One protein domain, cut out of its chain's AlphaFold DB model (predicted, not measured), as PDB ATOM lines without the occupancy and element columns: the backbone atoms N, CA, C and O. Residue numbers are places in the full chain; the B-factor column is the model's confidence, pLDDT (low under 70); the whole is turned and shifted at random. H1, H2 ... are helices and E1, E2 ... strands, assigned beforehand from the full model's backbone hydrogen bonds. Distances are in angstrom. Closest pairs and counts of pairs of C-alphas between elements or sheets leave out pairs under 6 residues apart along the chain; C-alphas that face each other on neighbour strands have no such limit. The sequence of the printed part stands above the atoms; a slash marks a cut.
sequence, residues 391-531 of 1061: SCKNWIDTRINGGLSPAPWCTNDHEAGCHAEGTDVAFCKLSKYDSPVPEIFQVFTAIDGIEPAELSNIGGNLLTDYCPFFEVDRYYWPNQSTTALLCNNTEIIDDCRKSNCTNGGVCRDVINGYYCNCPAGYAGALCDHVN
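Overview. This is residues 391 to 531 of the 1061 residues of an uncharacterized protein of Strongylocentrotus purpuratus (UniProt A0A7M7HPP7). An elongated body with little regular structure, mostly loops: hairpin E1-E2 lies near the middle, H1 and loop residues 429 to 468 toward one end, and hairpin E3-E4, with short H2 packed on it, toward the other. The printed part has 141 residues, of which the named elements H1, E1, E2, H2, E3, E4, in chain order, hold only 31; the class is mixed, with two antiparallel two-stranded sheets. It is compact, radius of gyration of the C-alphas 16.1 A, spanning 47 by 30 by 29 A.

Arrangement. In H1, residues 392 to 401, every O i to N i+4 pair is within hydrogen-bond range. E1, residues 416 to 418, and E2, residues 425 to 428, form an antiparallel hairpin; N 417 and O 426 are 2.9 A apart. H2, residues 495 to 498, is too short for an O i to N i+4 pair. E3, residues 506 to 510, and E4, residues 513 to 517, form an antiparallel hairpin; N 508 and O 515 are 2.8 A apart. The closest C-alphas of H2 and E3, Cys 496 and Cys 507, are 5.6 A apart.

Along the chain. H1 starts at C-alpha 392 (201.762, 193.035, 190.008) and is 13.9 A long. E3 is 13.1 A long; E4, 13.5 A, ends at C-alpha 517 (193.984, 217.675, 187.841).

Size, cuts and confidence. The printed part has no cut. The link E2 to H2, 66 residues, is long. Mean pLDDT of the printed part is 71.3; 62 residues are under 70.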
ATOM      1  N   SER A 391     202.536 189.271 193.047       95.62
ATOM      2  CA  SER A 391     202.048 189.635 191.718       95.62
ATOM      3  C   SER A 391     201.886 191.151 191.565       95.62
ATOM      4  O   SER A 391     201.526 191.870 192.501       95.62
ATOM      5  N   CYS A 392     202.072 191.645 190.341       94.56
ATOM      6  CA  CYS A 392     201.762 193.035 190.008       94.56
ATOM      7  C   CYS A 392     200.281 193.376 190.230       94.56
ATOM      8  O   CYS A 392     199.981 194.532 190.513       94.56
ATOM      9  N   LYS A 393     199.363 192.393 190.193       94.31
ATOM     10  CA  LYS A 393     197.971 192.609 190.604       94.31
ATOM     11  C   LYS A 393     197.881 193.051 192.065       94.31
ATOM     12  O   LYS A 393     197.245 194.066 192.321       94.31
ATOM     13  N   ASN A 394     198.541 192.355 193.001       95.00
ATOM     14  CA  ASN A 394     198.525 192.764 194.409       95.00
ATOM     15  C   ASN A 394     199.041 194.200 194.578       95.00
ATOM     16  O   ASN A 394     198.450 194.979 195.324       95.00
ATOM     17  N   TRP A 395     200.105 194.570 193.857       94.50
ATOM     18  CA  TRP A 395     200.623 195.940 193.859       94.50
ATOM     19  C   TRP A 395     199.600 196.947 193.325       94.50
ATOM     20  O   TRP A 395     199.285 197.909 194.022       94.50
ATOM     21  N   ILE A 396     199.063 196.726 192.120       91.88
ATOM     22  CA  ILE A 396     198.074 197.601 191.471       91.88
ATOM     23  C   ILE A 396     196.857 197.785 192.387       91.88
ATOM     24  O   ILE A 396     196.516 198.918 192.729       91.88
ATOM     25  N   ASP A 397     196.262 196.686 192.859       92.12
ATOM     26  CA  ASP A 397     195.096 196.705 193.741       92.12
ATOM     27  C   ASP A 397     195.418 197.417 195.069       92.12
ATOM     28  O   ASP A 397     194.656 198.279 195.507       92.12
ATOM     29  N   THR A 398     196.550 197.116 195.716       90.00
ATOM     30  CA  THR A 398     196.935 197.733 197.003       90.00
ATOM     31  C   THR A 398     197.190 199.235 196.861       90.00
ATOM     32  O   THR A 398     196.760 200.021 197.708       90.00
ATOM     33  N   ARG A 399     197.853 199.661 195.779       85.69
ATOM     34  CA  ARG A 399     198.151 201.075 195.504       85.69
ATOM     35  C   ARG A 399     196.872 201.848 195.191       85.69
ATOM     36  O   ARG A 399     196.624 202.862 195.840       85.69
ATOM     37  N   ILE A 400     196.024 201.338 194.295       85.88
ATOM     38  CA  ILE A 400     194.767 201.991 193.898       85.88
ATOM     39  C   ILE A 400     193.779 202.062 195.071       85.88
ATOM     40  O   ILE A 400     193.230 203.133 195.329       85.88
ATOM     41  N   ASN A 401     193.612 200.986 195.849       87.75
ATOM     42  CA  ASN A 401     192.784 201.014 197.065       87.75
ATOM     43  C   ASN A 401     193.355 201.955 198.148       87.75
ATOM     44  O   ASN A 401     192.597 202.508 198.945       87.75
ATOM     45  N   GLY A 402     194.673 202.178 198.159       79.31
ATOM     46  CA  GLY A 402     195.340 203.195 198.977       79.31
ATOM     47  C   GLY A 402     195.255 204.630 198.430       79.31
ATOM     48  O   GLY A 402     195.729 205.551 199.094       79.31
ATOM     49  N   GLY A 403     194.675 204.845 197.243       78.31
ATOM     50  CA  GLY A 403     194.614 206.149 196.572       78.31
ATOM     51  C   GLY A 403     195.933 206.610 195.935       78.31
ATOM     52  O   GLY A 403     196.076 207.796 195.633       78.31
ATOM     53  N   LEU A 404     196.889 205.695 195.745       78.06
ATOM     54  CA  LEU A 404     198.225 205.928 195.192       78.06
ATOM     55  C   LEU A 404     198.313 205.493 193.720       78.06
ATOM     56  O   LEU A 404     197.571 204.622 193.270       78.06
ATOM     57  N   SER A 405     199.278 206.047 192.979       78.62
ATOM     58  CA  SER A 405     199.560 205.626 191.599       78.62
ATOM     59  C   SER A 405     199.995 204.146 191.531       78.62
ATOM     60  O   SER A 405     200.873 203.751 192.313       78.62
ATOM     61  N   PRO A 406     199.465 203.331 190.592       86.06
ATOM     62  CA  PRO A 406     199.885 201.939 190.385       86.06
ATOM     63  C   PRO A 406     201.313 201.799 189.826       86.06
ATOM     64  O   PRO A 406     201.837 200.684 189.798       86.06
ATOM     65  N   ALA A 407     201.954 202.912 189.439       82.00
ATOM     66  CA  ALA A 407     203.306 202.957 188.887       82.00
ATOM     67  C   ALA A 407     204.313 202.096 189.692       82.00
ATOM     68  O   ALA A 407     204.207 202.021 190.923       82.00
ATOM     69  N   PRO A 408     205.295 201.452 189.027       83.44
ATOM     70  CA  PRO A 408     205.611 201.540 187.592       83.44
ATOM     71  C   PRO A 408     204.670 200.730 186.674       83.44
ATOM     72  O   PRO A 408     204.808 200.789 185.451       83.44
ATOM     73  N   TRP A 409     203.703 200.009 187.248       91.19
ATOM     74  CA  TRP A 409     202.621 199.366 186.506       91.19
ATOM     75  C   TRP A 409     201.506 200.363 186.143       91.19
ATOM     76  O   TRP A 409     201.408 201.444 186.723       91.19
ATOM     77  N   CYS A 410     200.658 200.003 185.186       87.81
ATOM     78  CA  CYS A 410     199.588 200.850 184.654       87.81
ATOM     79  C   CYS A 410     198.278 200.067 184.476       87.81
ATOM     80  O   CYS A 410     198.257 198.852 184.673       87.81
ATOM     81  N   THR A 411     197.172 200.740 184.144       86.25
ATOM     82  CA  THR A 411     195.833 200.117 184.178       86.25
ATOM     83  C   THR A 411     195.040 200.209 182.883       86.25
ATOM     84  O   THR A 411     194.379 199.237 182.529       86.25
ATOM     85  N   ASN A 412     195.110 201.332 182.170       81.94
ATOM     86  CA  ASN A 412     194.352 201.546 180.937       81.94
ATOM     87  C   ASN A 412     195.290 201.621 179.724       81.94
ATOM     88  O   ASN A 412     196.392 202.154 179.810       81.94
ATOM     89  N   ASP A 413     194.866 201.099 178.574       79.62
ATOM     90  CA  ASP A 413     195.700 201.130 177.369       79.62
ATOM     91  C   ASP A 413     195.939 202.567 176.872       79.62
ATOM     92  O   ASP A 413     195.046 203.412 176.925       79.62
ATOM     93  N   HIS A 414     197.163 202.851 176.419       73.81
ATOM     94  CA  HIS A 414     197.661 204.191 176.080       73.81
ATOM     95  C   HIS A 414     197.586 205.242 177.225       73.81
ATOM     96  O   HIS A 414     197.785 206.433 176.977       73.81
ATOM     97  N   GLU A 415     197.371 204.835 178.486       76.88
ATOM     98  CA  GLU A 415     197.474 205.705 179.675       76.88
ATOM     99  C   GLU A 415     198.867 206.361 179.747       76.88
ATOM    100  O   GLU A 415     199.888 205.676 179.684       76.88
ATOM    101  N   ALA A 416     198.931 207.691 179.866       71.56
ATOM    102  CA  ALA A 416     200.194 208.431 179.899       71.56
ATOM    103  C   ALA A 416     200.793 208.473 181.316       71.56
ATOM    104  O   ALA A 416     200.124 208.878 182.268       71.56
ATOM    105  N   GLY A 417     202.072 208.120 181.440       72.06
ATOM    106  CA  GLY A 417     202.828 208.116 182.692       72.06
ATOM    107  C   GLY A 417     204.301 208.476 182.485       72.06
ATOM    108  O   GLY A 417     204.721 208.843 181.388       72.06
ATOM    109  N   CYS A 418     205.093 208.405 183.553       72.69
ATOM    110  CA  CYS A 418     206.533 208.660 183.498       72.69
ATOM    111  C   CYS A 418     207.309 207.358 183.292       72.69
ATOM    112  O   CYS A 418     206.975 206.327 183.882       72.69
ATOM    113  N   HIS A 419     208.368 207.399 182.482       74.88
ATOM    114  CA  HIS A 419     209.287 206.273 182.376       74.88
ATOM    115  C   HIS A 419     210.064 206.074 183.687       74.88
ATOM    116  O   HIS A 419     210.511 207.038 184.307       74.88
ATOM    117  N   ALA A 420     210.285 204.819 184.088       70.81
ATOM    118  CA  ALA A 420     210.910 204.501 185.374       70.81
ATOM    119  C   ALA A 420     212.313 205.116 185.558       70.81
ATOM    120  O   ALA A 420     212.675 205.475 186.673       70.81
ATOM    121  N   GLU A 421     213.085 205.259 184.475       69.25
ATOM    122  CA  GLU A 421     214.492 205.701 184.511       69.25
ATOM    123  C   GLU A 421     214.711 207.206 184.257       69.25
ATOM    124  O   GLU A 421     215.861 207.646 184.190       69.25
ATOM    125  N   GLY A 422     213.664 208.025 184.082       60.44
ATOM    126  CA  GLY A 422     213.894 209.448 183.814       60.44
ATOM    127  C   GLY A 422     212.671 210.317 183.540       60.44
ATOM    128  O   GLY A 422     211.542 210.001 183.896       60.44
ATOM    129  N   THR A 423     212.927 211.457 182.894       53.06
ATOM    130  CA  THR A 423     211.944 212.526 182.644       53.06
ATOM    131  C   THR A 423     211.118 212.329 181.367       53.06
ATOM    132  O   THR A 423     210.435 213.254 180.931       53.06
ATOM    133  N   ASP A 424     211.212 211.162 180.727       64.56
ATOM    134  CA  ASP A 424     210.492 210.860 179.491       64.56
ATOM    135  C   ASP A 424     209.042 210.453 179.778       64.56
ATOM    136  O   ASP A 424     208.770 209.640 180.668       64.56
ATOM    137  N   VAL A 425     208.113 210.976 178.975       66.25
ATOM    138  CA  VAL A 425     206.730 210.486 178.943       66.25
ATOM    139  C   VAL A 425     206.717 209.101 178.298       66.25
ATOM    140  O   VAL A 425     207.305 208.881 177.237       66.25
ATOM    141  N   ALA A 426     206.029 208.174 178.949       74.12
ATOM    142  CA  ALA A 426     205.829 206.801 178.525       74.12
ATOM    143  C   ALA A 426     204.330 206.470 178.525       74.12
ATOM    144  O   ALA A 426     203.531 207.133 179.188       74.12
ATOM    145  N   PHE A 427     203.944 205.433 177.787       78.00
ATOM    146  CA  PHE A 427     202.548 205.038 177.625       78.00
ATOM    147  C   PHE A 427     202.342 203.610 178.109       78.00
ATOM    148  O   PHE A 427     203.163 202.725 177.855       78.00
ATOM    149  N   CYS A 428     201.243 203.387 178.820       82.75
ATOM    150  CA  CYS A 428     200.782 202.055 179.154       82.75
ATOM    151  C   CYS A 428     200.457 201.303 177.869       82.75
ATOM    152  O   CYS A 428     199.797 201.841 176.979       82.75
ATOM    153  N   LYS A 429     200.936 200.066 177.767       80.88
ATOM    154  CA  LYS A 429     200.871 199.292 176.530       80.88
ATOM    155  C   LYS A 429     200.289 197.918 176.798       80.88
ATOM    156  O   LYS A 429     200.990 197.016 177.265       80.88
ATOM    157  N   LEU A 430     199.007 197.763 176.495       86.94
ATOM    158  CA  LEU A 430     198.310 196.493 176.615       86.94
ATOM    159  C   LEU A 430     198.383 195.729 175.290       86.94
ATOM    160  O   LEU A 430     198.353 196.287 174.195       86.94
ATOM    161  N   SER A 431     198.521 194.414 175.391       87.38
ATOM    162  CA  SER A 431     198.568 193.485 174.267       87.38
ATOM    163  C   SER A 431     197.353 192.571 174.326       87.38
ATOM    164  O   SER A 431     197.111 191.910 175.335       87.38
ATOM    165  N   LYS A 432     196.599 192.520 173.226       89.69
ATOM    166  CA  LYS A 432     195.516 191.555 173.022       89.69
ATOM    167  C   LYS A 432     196.079 190.302 172.352       89.69
ATOM    168  O   LYS A 432     196.732 190.392 171.314       89.69
ATOM    169  N   TYR A 433     195.834 189.149 172.958       88.12
ATOM    170  CA  TYR A 433     196.348 187.843 172.556       88.12
ATOM    171  C   TYR A 433     195.258 186.995 171.881       88.12
ATOM    172  O   TYR A 433     194.091 187.036 172.269       88.12
ATOM    173  N   ASP A 434     195.638 186.169 170.899       90.12
ATOM    174  CA  ASP A 434     194.712 185.254 170.198       90.12
ATOM    175  C   ASP A 434     194.144 184.149 171.109       90.12
ATOM    176  O   ASP A 434     193.129 183.526 170.808       90.12
ATOM    177  N   SER A 435     194.819 183.878 172.225       89.44
ATOM    178  CA  SER A 435     194.411 182.941 173.274       89.44
ATOM    179  C   SER A 435     194.409 183.652 174.629       89.44
ATOM    180  O   SER A 435     195.175 184.605 174.790       89.44
ATOM    181  N   PRO A 436     193.604 183.197 175.606       91.44
ATOM    182  CA  PRO A 436     193.624 183.761 176.949       91.44
ATOM    183  C   PRO A 436     195.027 183.767 177.566       91.44
ATOM    184  O   PRO A 436     195.785 182.802 177.436       91.44
ATOM    185  N   VAL A 437     195.342 184.850 178.273       93.19
ATOM    186  CA  VAL A 437     196.479 184.946 179.193       93.19
ATOM    187  C   VAL A 437     196.328 183.839 180.252       93.19
ATOM    188  O   VAL A 437     195.200 183.589 180.689       93.19
ATOM    189  N   PRO A 438     197.401 183.145 180.682       92.62
ATOM    190  CA  PRO A 438     197.295 182.123 181.722       92.62
ATOM    191  C   PRO A 438     196.642 182.685 182.989       92.62
ATOM    192  O   PRO A 438     196.971 183.789 183.405       92.62
ATOM    193  N   GLU A 439     195.739 181.926 183.613       92.00
ATOM    194  CA  GLU A 439     194.900 182.387 184.737       92.00
ATOM    195  C   GLU A 439     195.706 183.045 185.870       92.00
ATOM    196  O   GLU A 439     195.318 184.089 186.387       92.00
ATOM    197  N   ILE A 440     196.884 182.495 186.186       93.00
ATOM    198  CA  ILE A 440     197.792 183.025 187.215       93.00
ATOM    199  C   ILE A 440     198.349 184.425 186.896       93.00
ATOM    200  O   ILE A 440     198.791 185.117 187.805       93.00
ATOM    201  N   PHE A 441     198.314 184.853 185.635       93.94
ATOM    202  CA  PHE A 441     198.818 186.140 185.149       93.94
ATOM    203  C   PHE A 441     197.700 187.100 184.702       93.94
ATOM    204  O   PHE A 441     197.976 188.189 184.203       93.94
ATOM    205  N   GLN A 442     196.425 186.736 184.883       92.62
ATOM    206  CA  GLN A 442     195.311 187.651 184.627       92.62
ATOM    207  C   GLN A 442     195.204 188.670 185.773       92.62
ATOM    208  O   GLN A 442     194.941 188.307 186.923       92.62
ATOM    209  N   VAL A 443     195.415 189.954 185.453       90.88
ATOM    210  CA  VAL A 443     195.442 191.059 186.435       90.88
ATOM    211  C   VAL A 443     194.160 191.907 186.452       90.88
ATOM    212  O   VAL A 443     193.758 192.398 187.513       90.88
ATOM    213  N   PHE A 444     193.508 192.060 185.294       88.56
ATOM    214  CA  PHE A 444     192.425 193.021 185.061       88.56
ATOM    215  C   PHE A 444     191.036 192.465 185.383       88.56
ATOM    216  O   PHE A 444     190.596 191.487 184.786       88.56
ATOM    217  N   THR A 445     190.299 193.149 186.258       84.81
ATOM    218  CA  THR A 445     188.860 192.904 186.487       84.81
ATOM    219  C   THR A 445     187.956 193.804 185.636       84.81
ATOM    220  O   THR A 445     186.798 193.461 185.411       84.81
ATOM    221  N   ALA A 446     188.480 194.934 185.154       82.62
ATOM    222  CA  ALA A 446     187.882 195.840 184.174       82.62
ATOM    223  C   ALA A 446     188.992 196.685 183.515       82.62
ATOM    224  O   ALA A 446     190.040 196.889 184.127       82.62
ATOM    225  N   ILE A 447     188.749 197.176 182.295       81.19
ATOM    226  CA  ILE A 447     189.561 198.183 181.586       81.19
ATOM    227  C   ILE A 447     188.572 199.116 180.872       81.19
ATOM    228  O   ILE A 447     187.567 198.641 180.333       81.19
ATOM    229  N   ASP A 448     188.824 200.426 180.864       77.06
ATOM    230  CA  ASP A 448     187.908 201.384 180.240       77.06
ATOM    231  C   ASP A 448     187.778 201.150 178.723       77.06
ATOM    232  O   ASP A 448     188.763 201.074 177.991       77.06
ATOM    233  N   GLY A 449     186.536 201.043 178.239       75.25
ATOM    234  CA  GLY A 449     186.227 200.830 176.819       75.25
ATOM    235  C   GLY A 449     186.378 199.389 176.309       75.25
ATOM    236  O   GLY A 449     186.237 199.175 175.105       75.25
ATOM    237  N   ILE A 450     186.633 198.407 177.184       79.94
ATOM    238  CA  ILE A 450     186.844 197.001 176.807       79.94
ATOM    239  C   ILE A 450     185.738 196.103 177.380       79.94
ATOM    240  O   ILE A 450     185.414 196.158 178.565       79.94
ATOM    241  N   GLU A 451     185.165 195.246 176.533       85.38
ATOM    242  CA  GLU A 451     184.119 194.295 176.927       85.38
ATOM    243  C   GLU A 451     184.659 193.211 177.886       85.38
ATOM    244  O   GLU A 451     185.717 192.633 177.613       85.38
ATOM    245  N   PRO A 452     183.930 192.835 178.961       84.50
ATOM    246  CA  PRO A 452     184.393 191.844 179.940       84.50
ATOM    247  C   PRO A 452     184.780 190.481 179.352       84.50
ATOM    248  O   PRO A 452     185.623 189.784 179.909       84.50
ATOM    249  N   ALA A 453     184.189 190.106 178.211       83.75
ATOM    250  CA  ALA A 453     184.497 188.867 177.498       83.75
ATOM    251  C   ALA A 453     185.881 188.859 176.817       83.75
ATOM    252  O   ALA A 453     186.339 187.797 176.405       83.75
ATOM    253  N   GLU A 454     186.544 190.014 176.685       85.94
ATOM    254  CA  GLU A 454     187.873 190.129 176.070       85.94
ATOM    255  C   GLU A 454     189.013 190.272 177.093       85.94
ATOM    256  O   GLU A 454     190.173 190.055 176.741       85.94
ATOM    257  N   LEU A 455     188.705 190.590 178.358       86.88
ATOM    258  CA  LEU A 455     189.701 190.872 179.408       86.88
ATOM    259  C   LEU A 455     190.671 189.709 179.655       86.88
ATOM    260  O   LEU A 455     191.863 189.932 179.845       86.88
ATOM    261  N   SER A 456     190.192 188.463 179.576       90.50
ATOM    262  CA  SER A 456     191.022 187.256 179.715       90.50
ATOM    263  C   SER A 456     192.111 187.131 178.647       90.50
ATOM    264  O   SER A 456     193.067 186.385 178.834       90.50
ATOM    265  N   ASN A 457     191.972 187.831 177.520       92.06
ATOM    266  CA  ASN A 457     192.913 187.833 176.403       92.06
ATOM    267  C   ASN A 457     193.833 189.066 176.415       92.06
ATOM    268  O   ASN A 457     194.571 189.268 175.453       92.06
ATOM    269  N   ILE A 458     193.795 189.901 177.457       90.25
ATOM    270  CA  ILE A 458     194.530 191.168 177.515       90.25
ATOM    271  C   ILE A 458     195.527 191.151 178.676       90.25
ATOM    272  O   ILE A 458     195.202 190.781 179.801       90.25
ATOM    273  N   GLY A 459     196.759 191.564 178.388       90.44
ATOM    274  CA  GLY A 459     197.854 191.624 179.353       90.44
ATOM    275  C   GLY A 459     198.951 192.587 178.910       90.44
ATOM    276  O   GLY A 459     198.941 193.087 177.787       90.44
ATOM    277  N   GLY A 460     199.918 192.834 179.785       88.88
ATOM    278  CA  GLY A 460     201.217 193.393 179.420       88.88
ATOM    279  C   GLY A 460     202.099 192.370 178.693       88.88
ATOM    280  O   GLY A 460     201.615 191.447 178.040       88.88
ATOM    281  N   ASN A 461     203.420 192.519 178.797       87.38
ATOM    282  CA  ASN A 461     204.370 191.688 178.055       87.38
ATOM    283  C   ASN A 461     204.497 190.274 178.654       87.38
ATOM    284  O   ASN A 461     204.555 190.123 179.870       87.38
ATOM    285  N   LEU A 462     204.644 189.245 177.807       88.81
ATOM    286  CA  LEU A 462     204.886 187.859 178.244       88.81
ATOM    287  C   LEU A 462     206.035 187.752 179.257       88.81
ATOM    288  O   LEU A 462     205.916 186.990 180.205       88.81
ATOM    289  N   LEU A 463     207.140 188.473 179.029       88.69
ATOM    290  CA  LEU A 463     208.325 188.370 179.892       88.69
ATOM    291  C   LEU A 463     208.196 189.192 181.183       88.69
ATOM    292  O   LEU A 463     209.041 189.083 182.051       88.69
ATOM    293  N   THR A 464     207.178 190.048 181.314       91.00
ATOM    294  CA  THR A 464     206.891 190.766 182.566       91.00
ATOM    295  C   THR A 464     205.740 190.110 183.317       91.00
ATOM    296  O   THR A 464     204.946 190.826 183.908       91.00
ATOM    297  N   ASP A 465     205.577 188.785 183.253       93.06
ATOM    298  CA  ASP A 465     204.433 188.056 183.833       93.06
ATOM    299  C   ASP A 465     203.054 188.554 183.348       93.06
ATOM    300  O   ASP A 465     202.075 188.543 184.092       93.06
ATOM    301  N   TYR A 466     202.976 189.060 182.110       93.19
ATOM    302  CA  TYR A 466     201.833 189.819 181.578       93.19
ATOM    303  C   TYR A 466     201.452 191.064 182.410       93.19
ATOM    304  O   TYR A 466     200.375 191.634 182.226       93.19
ATOM    305  N   CYS A 467     202.342 191.558 183.271       92.81
ATOM    306  CA  CYS A 467     202.160 192.806 184.000       92.81
ATOM    307  C   CYS A 467     202.260 194.020 183.054       92.81
ATOM    308  O   CYS A 467     203.233 194.126 182.296       92.81
ATOM    309  N   PRO A 468     201.278 194.939 183.078       91.81
ATOM    310  CA  PRO A 468     201.226 196.128 182.224       91.81
ATOM    311  C   PRO A 468     202.097 197.268 182.775       91.81
ATOM    312  O   PRO A 468     201.912 197.681 183.916       91.81
ATOM    313  N   PHE A 469     203.025 197.808 181.980       88.50
ATOM    314  CA  PHE A 469     203.926 198.897 182.390       88.50
ATOM    315  C   PHE A 469     203.981 200.038 181.367       88.50
ATOM    316  O   PHE A 469     203.603 199.869 180.206       88.50
ATOM    317  N   PHE A 470     204.475 201.199 181.805       81.38
ATOM    318  CA  PHE A 470     204.700 202.363 180.948       81.38
ATOM    319  C   PHE A 470     205.977 202.190 180.099       81.38
ATOM    320  O   PHE A 470     207.089 202.220 180.627       81.38
ATOM    321  N   GLU A 471     205.838 202.041 178.777       75.06
ATOM    322  CA  GLU A 471     206.954 201.959 177.816       75.06
ATOM    323  C   GLU A 471     207.106 203.273 177.022       75.06
ATOM    324  O   GLU A 471     206.118 203.911 176.651       75.06
ATOM    325  N   VAL A 472     208.344 203.700 176.735       67.50
ATOM    326  CA  VAL A 472     208.600 204.896 175.905       67.50
ATOM    327  C   VAL A 472     208.379 204.574 174.427       67.50
ATOM    328  O   VAL A 472     209.276 204.062 173.748       67.50
ATOM    329  N   ASP A 473     207.203 204.919 173.904       57.38
ATOM    330  CA  ASP A 473     206.934 204.874 172.468       57.38
ATOM    331  C   ASP A 473     207.381 206.173 171.774       57.38
ATOM    332  O   ASP A 473     206.776 207.233 171.920       57.38
ATOM    333  N   ARG A 474     208.439 206.085 170.956       44.78
ATOM    334  CA  ARG A 474     208.950 207.213 170.154       44.78
ATOM    335  C   ARG A 474     208.062 207.574 168.947       44.78
ATOM    336  O   ARG A 474     208.371 208.553 168.268       44.78
ATOM    337  N   TYR A 475     207.003 206.813 168.660       39.53
ATOM    338  CA  TYR A 475     206.001 207.125 167.632       39.53
ATOM    339  C   TYR A 475     204.777 207.877 168.186       39.53
ATOM    340  O   TYR A 475     204.136 208.613 167.432       39.53
ATOM    341  N   TYR A 476     204.479 207.758 169.484       38.91
ATOM    342  CA  TYR A 476     203.377 208.472 170.132       38.91
ATOM    343  C   TYR A 476     203.843 209.787 170.771       38.91
ATOM    344  O   TYR A 476     204.350 209.827 171.887       38.91
ATOM    345  N   TRP A 477     203.585 210.899 170.080       32.97
ATOM    346  CA  TRP A 477     203.455 212.215 170.715       32.97
ATOM    347  C   TRP A 477     201.999 212.679 170.582       32.97
ATOM    348  O   TRP A 477     201.623 213.201 169.526       32.97
ATOM    349  N   PRO A 478     201.149 212.482 171.609       35.16
ATOM    350  CA  PRO A 478     199.776 212.956 171.575       35.16
ATOM    351  C   PRO A 478     199.749 214.486 171.638       35.16
ATOM    352  O   PRO A 478     199.927 215.108 172.686       35.16
ATOM    353  N   ASN A 479     199.473 215.116 170.496       39.03
ATOM    354  CA  ASN A 479     198.968 216.482 170.495       39.03
ATOM    355  C   ASN A 479     197.609 216.485 171.210       39.03
ATOM    356  O   ASN A 479     196.643 215.973 170.649       39.03
ATOM    357  N   GLN A 480     197.549 217.156 172.367       43.44
ATOM    358  CA  GLN A 480     196.417 217.281 173.306       43.44
ATOM    359  C   GLN A 480     196.355 216.200 174.403       43.44
ATOM    360  O   GLN A 480     195.838 215.106 174.206       43.44
ATOM    361  N   SER A 481     196.746 216.605 175.613       35.53
ATOM    362  CA  SER A 481     196.040 216.265 176.853       35.53
ATOM    363  C   SER A 481     195.765 217.570 177.612       35.53
ATOM    364  O   SER A 481     196.497 218.550 177.446       35.53
ATOM    365  N   THR A 482     194.714 217.609 178.432       37.44
ATOM    366  CA  THR A 482     194.459 218.707 179.382       37.44
ATOM    367  C   THR A 482     195.410 218.672 180.582       37.44
ATOM    368  O   THR A 482     195.599 219.698 181.237       37.44
ATOM    369  N   THR A 483     196.054 217.528 180.832       40.94
ATOM    370  CA  THR A 483     197.157 217.358 181.783       40.94
ATOM    371  C   THR A 483     198.499 217.385 181.049       40.94
ATOM    372  O   THR A 483     198.796 216.523 180.224       40.94
ATOM    373  N   ALA A 484     199.342 218.371 181.362       44.75
ATOM    374  CA  ALA A 484     200.747 218.351 180.963       44.75
ATOM    375  C   ALA A 484     201.551 217.634 182.056       44.75
ATOM    376  O   ALA A 484     201.757 218.182 183.138       44.75
ATOM    377  N   LEU A 485     201.945 216.389 181.783       55.94
ATOM    378  CA  LEU A 485     202.701 215.553 182.714       55.94
ATOM    379  C   LEU A 485     204.141 216.069 182.857       55.94
ATOM    380  O   LEU A 485     204.845 216.226 181.859       55.94
ATOM    381  N   LEU A 486     204.579 216.320 184.095       56.78
ATOM    382  CA  LEU A 486     205.939 216.757 184.412       56.78
ATOM    383  C   LEU A 486     206.688 215.655 185.166       56.78
ATOM    384  O   LEU A 486     206.606 215.554 186.389       56.78
ATOM    385  N   CYS A 487     207.446 214.856 184.419       59.47
ATOM    386  CA  CYS A 487     208.361 213.870 184.979       59.47
ATOM    387  C   CYS A 487     209.675 214.561 185.392       59.47
ATOM    388  O   CYS A 487     210.316 215.219 184.570       59.47
ATOM    389  N   ASN A 488     210.085 214.430 186.654       56.16
ATOM    390  CA  ASN A 488     211.278 215.048 187.231       56.16
ATOM    391  C   ASN A 488     212.035 214.068 188.148       56.16
ATOM    392  O   ASN A 488     211.451 213.332 188.936       56.16
ATOM    393  N   ASN A 489     213.364 214.070 188.055       53.53
ATOM    394  CA  ASN A 489     214.198 212.942 188.475       53.53
ATOM    395  C   ASN A 489     214.733 213.077 189.921       53.53
ATOM    396  O   ASN A 489     215.943 213.020 190.147       53.53
ATOM    397  N   THR A 490     213.855 213.327 190.904       41.59
ATOM    398  CA  THR A 490     214.254 213.620 192.301       41.59
ATOM    399  C   THR A 490     213.430 212.886 193.366       41.59
ATOM    400  O   THR A 490     212.618 213.505 194.049       41.59
ATOM    401  N   GLU A 491     213.756 211.602 193.568       46.16
ATOM    402  CA  GLU A 491     213.252 210.708 194.634       46.16
ATOM    403  C   GLU A 491     211.749 210.360 194.556       46.16
ATOM    404  O   GLU A 491     210.954 211.054 193.930       46.16
ATOM    405  N   ILE A 492     211.336 209.278 195.235       46.06
ATOM    406  CA  ILE A 492     209.912 208.954 195.456       46.06
ATOM    407  C   ILE A 492     209.397 209.811 196.624       46.06
ATOM    408  O   ILE A 492     209.071 209.330 197.711       46.06
ATOM    409  N   ILE A 493     209.411 211.123 196.408       47.22
ATOM    410  CA  ILE A 493     208.771 212.108 197.271       47.22
ATOM    411  C   ILE A 493     207.316 212.237 196.820       47.22
ATOM    412  O   ILE A 493     207.046 212.301 195.630       47.22
ATOM    413  N   ASP A 494     206.408 212.332 197.794       54.28
ATOM    414  CA  ASP A 494     205.054 212.870 197.617       54.28
ATOM    415  C   ASP A 494     205.188 214.342 197.180       54.28
ATOM    416  O   ASP A 494     205.289 215.258 198.010       54.28
ATOM    417  N   ASP A 495     205.323 214.548 195.870       57.16
ATOM    418  CA  ASP A 495     205.662 215.827 195.236       57.16
ATOM    419  C   ASP A 495     204.512 216.825 195.422       57.16
ATOM    420  O   ASP A 495     204.711 218.044 195.526       57.16
ATOM    421  N   CYS A 496     203.300 216.300 195.628       62.03
ATOM    422  CA  CYS A 496     202.140 217.068 196.037       62.03
ATOM    423  C   CYS A 496     202.352 217.869 197.335       62.03
ATOM    424  O   CYS A 496     201.781 218.957 197.451       62.03
ATOM    425  N   ARG A 497     203.259 217.464 198.243       60.16
ATOM    426  CA  ARG A 497     203.645 218.259 199.439       60.16
ATOM    427  C   ARG A 497     204.367 219.572 199.132       60.16
ATOM    428  O   ARG A 497     204.469 220.416 200.021       60.16
ATOM    429  N   LYS A 498     204.890 219.743 197.916       55.44
ATOM    430  CA  LYS A 498     205.539 220.976 197.430       55.44
ATOM    431  C   LYS A 498     204.881 221.520 196.154       55.44
ATOM    432  O   LYS A 498     205.427 222.435 195.541       55.44
ATOM    433  N   SER A 499     203.754 220.944 195.732       60.22
ATOM    434  CA  SER A 499     203.153 221.236 194.429       60.22
ATOM    435  C   SER A 499     202.684 222.683 194.298       60.22
ATOM    436  O   SER A 499     202.104 223.266 195.214       60.22
ATOM    437  N   ASN A 500     202.896 223.246 193.109       69.44
ATOM    438  CA  ASN A 500     202.461 224.595 192.754       69.44
ATOM    439  C   ASN A 500     201.127 224.588 191.980       69.44
ATOM    440  O   ASN A 500     200.902 225.476 191.164       69.44
ATOM    441  N   CYS A 501     200.250 223.596 192.189       70.44
ATOM    442  CA  CYS A 501     198.948 223.555 191.514       70.44
ATOM    443  C   CYS A 501     198.105 224.786 191.895       70.44
ATOM    444  O   CYS A 501     197.753 224.994 193.057       70.44
ATOM    445  N   THR A 502     197.789 225.616 190.905       75.12
ATOM    446  CA  THR A 502     197.049 226.874 191.056       75.12
ATOM    447  C   THR A 502     195.564 226.701 190.719       75.12
ATOM    448  O   THR A 502     195.125 225.618 190.333       75.12
ATOM    449  N   ASN A 503     194.761 227.757 190.903       69.38
ATOM    450  CA  ASN A 503     193.352 227.834 190.483       69.38
ATOM    451  C   ASN A 503     192.434 226.676 190.946       69.38
ATOM    452  O   ASN A 503     191.415 226.390 190.323       69.38
ATOM    453  N   GLY A 504     192.772 226.016 192.059       66.31
ATOM    454  CA  GLY A 504     192.023 224.866 192.581       66.31
ATOM    455  C   GLY A 504     192.387 223.517 191.947       66.31
ATOM    456  O   GLY A 504     191.674 222.543 192.176       66.31
ATOM    457  N   GLY A 505     193.479 223.444 191.178       70.81
ATOM    458  CA  GLY A 505     194.044 222.199 190.662       70.81
ATOM    459  C   GLY A 505     194.351 221.195 191.775       70.81
ATOM    460  O   GLY A 505     195.083 221.499 192.715       70.81
ATOM    461  N   VAL A 506     193.808 219.984 191.659       69.88
ATOM    462  CA  VAL A 506     194.054 218.887 192.601       69.88
ATOM    463  C   VAL A 506     195.325 218.162 192.177       69.88
ATOM    464  O   VAL A 506     195.342 217.508 191.138       69.88
ATOM    465  N   CYS A 507     196.391 218.260 192.967       68.75
ATOM    466  CA  CYS A 507     197.627 217.536 192.674       68.75
ATOM    467  C   CYS A 507     197.412 216.010 192.680       68.75
ATOM    468  O   CYS A 507     196.700 215.471 193.533       68.75
ATOM    469  N   ARG A 508     198.040 215.326 191.722       62.06
ATOM    470  CA  ARG A 508     198.133 213.872 191.607       62.06
ATOM    471  C   ARG A 508     199.602 213.466 191.539       62.06
ATOM    472  O   ARG A 508     200.325 213.869 190.630       62.06
ATOM    473  N   ASP A 509     200.000 212.677 192.523       51.28
ATOM    474  CA  ASP A 509     201.354 212.166 192.720       51.28
ATOM    475  C   ASP A 509     201.634 210.982 191.778       51.28
ATOM    476  O   ASP A 509     200.778 210.100 191.620       51.28
ATOM    477  N   VAL A 510     202.812 210.949 191.153       53.53
ATOM    478  CA  VAL A 510     203.292 209.816 190.343       53.53
ATOM    479  C   VAL A 510     204.749 209.501 190.685       53.53
ATOM    480  O   VAL A 510     205.457 210.308 191.278       53.53
ATOM    481  N   ILE A 511     205.234 208.313 190.320       43.62
ATOM    482  CA  ILE A 511     206.665 208.021 190.485       43.62
ATOM    483  C   ILE A 511     207.459 208.938 189.547       43.62
ATOM    484  O   ILE A 511     207.161 209.009 188.355       43.62
ATOM    485  N   ASN A 512     208.458 209.623 190.108       47.97
ATOM    486  CA  ASN A 512     209.266 210.648 189.446       47.97
ATOM    487  C   ASN A 512     208.443 211.843 188.913       47.97
ATOM    488  O   ASN A 512     208.723 212.327 187.818       47.97
ATOM    489  N   GLY A 513     207.437 212.339 189.648       55.94
ATOM    490  CA  GLY A 513     206.823 213.644 189.360       55.94
ATOM    491  C   GLY A 513     205.393 213.828 189.867       55.94
ATOM    492  O   GLY A 513     204.882 213.072 190.689       55.94
ATOM    493  N   TYR A 514     204.699 214.830 189.323       57.84
ATOM    494  CA  TYR A 514     203.275 215.052 189.581       57.84
ATOM    495  C   TYR A 514     202.562 215.672 188.377       57.84
ATOM    496  O   TYR A 514     203.180 216.225 187.465       57.84
ATOM    497  N   TYR A 515     201.232 215.607 188.392       55.69
ATOM    498  CA  TYR A 515     200.375 216.378 187.496       55.69
ATOM    499  C   TYR A 515     199.220 217.012 188.275       55.69
ATOM    500  O   TYR A 515     198.750 216.475 189.276       55.69
ATOM    501  N   CYS A 516     198.749 218.176 187.835       62.12
ATOM    502  CA  CYS A 516     197.596 218.831 188.445       62.12
ATOM    503  C   CYS A 516     196.312 218.458 187.682       62.12
ATOM    504  O   CYS A 516     196.169 218.779 186.504       62.12
ATOM    505  N   ASN A 517     195.350 217.815 188.351       55.75
ATOM    506  CA  ASN A 517     193.984 217.675 187.841       55.75
ATOM    507  C   ASN A 517     193.281 219.028 187.936       55.75
ATOM    508  O   ASN A 517     192.843 219.435 189.017       55.75
ATOM    509  N   CYS A 518     193.170 219.729 186.814       54.66
ATOM    510  CA  CYS A 518     192.550 221.045 186.787       54.66
ATOM    511  C   CYS A 518     191.023 220.953 186.914       54.66
ATOM    512  O   CYS A 518     190.408 220.122 186.241       54.66
ATOM    513  N   PRO A 519     190.388 221.787 187.760       52.41
ATOM    514  CA  PRO A 519     188.939 221.905 187.772       52.41
ATOM    515  C   PRO A 519     188.444 222.502 186.451       52.41
ATOM    516  O   PRO A 519     189.177 223.221 185.766       52.41
ATOM    517  N   ALA A 520     187.178 222.229 186.128       47.25
ATOM    518  CA  ALA A 520     186.499 222.817 184.978       47.25
ATOM    519  C   ALA A 520     186.688 224.346 184.958       47.25
ATOM    520  O   ALA A 520     186.548 225.012 185.990       47.25
ATOM    521  N   GLY A 521     187.065 224.886 183.801       48.59
ATOM    522  CA  GLY A 521     187.505 226.277 183.659       48.59
ATOM    523  C   GLY A 521     189.019 226.531 183.760       48.59
ATOM    524  O   GLY A 521     189.440 227.655 183.487       48.59
ATOM    525  N   TYR A 522     189.863 225.535 184.083       52.59
ATOM    526  CA  TYR A 522     191.335 225.685 184.144       52.59
ATOM    527  C   TYR A 522     192.123 224.559 183.437       52.59
ATOM    528  O   TYR A 522     191.590 223.479 183.178       52.59
ATOM    529  N   ALA A 523     193.374 224.838 183.047       49.75
ATOM    530  CA  ALA A 523     194.301 223.925 182.355       49.75
ATOM    531  C   ALA A 523     195.771 224.379 182.501       49.75
ATOM    532  O   ALA A 523     196.048 225.448 183.044       49.75
ATOM    533  N   GLY A 524     196.711 223.582 181.985       47.22
ATOM    534  CA  GLY A 524     198.159 223.817 182.089       47.22
ATOM    535  C   GLY A 524     198.813 222.899 183.123       47.22
ATOM    536  O   GLY A 524     198.122 222.290 183.939       47.22
ATOM    537  N   ALA A 525     200.145 222.783 183.100       50.31
ATOM    538  CA  ALA A 525     200.877 221.866 183.987       50.31
ATOM    539  C   ALA A 525     200.632 222.154 185.479       50.31
ATOM    540  O   ALA A 525     200.605 221.232 186.291       50.31
ATOM    541  N   LEU A 526     200.407 223.428 185.823       63.94
ATOM    542  CA  LEU A 526     200.092 223.896 187.172       63.94
ATOM    543  C   LEU A 526     198.655 224.441 187.277       63.94
ATOM    544  O   LEU A 526     198.351 225.195 188.202       63.94
ATOM    545  N   CYS A 527     197.773 224.095 186.333       62.44
ATOM    546  CA  CYS A 527     196.420 224.659 186.188       62.44
ATOM    547  C   CYS A 527     196.372 226.195 186.113       62.44
ATOM    548  O   CYS A 527     195.364 226.823 186.433       62.44
ATOM    549  N   ASP A 528     197.482 226.802 185.702       62.00
ATOM    550  CA  ASP A 528     197.765 228.233 185.712       62.00
ATOM    551  C   ASP A 528     197.150 228.995 184.530       62.00
ATOM    552  O   ASP A 528     197.201 230.224 184.485       62.00
ATOM    553  N   HIS A 529     196.516 228.290 183.590       53.41
ATOM    554  CA  HIS A 529     195.784 228.871 182.469       53.41
ATOM    555  C   HIS A 529     194.270 228.723 182.672       53.41
ATOM    556  O   HIS A 529     193.787 227.698 183.155       53.41
ATOM    557  N   VAL A 530     193.499 229.724 182.241       48.22
ATOM    558  CA  VAL A 530     192.032 229.629 182.177       48.22
ATOM    559  C   VAL A 530     191.646 228.820 180.936       48.22
ATOM    560  O   VAL A 530     191.892 229.235 179.805       48.22
ATOM    561  N   ASN A 531     191.034 227.661 181.151       46.59
ATOM    562  CA  ASN A 531     190.484 226.782 180.123       46.59
ATOM    563  C   ASN A 531     189.068 227.266 179.819       46.59
ATOM    564  O   ASN A 531     188.123 226.934 180.531       46.59
TER     565      ASN A 531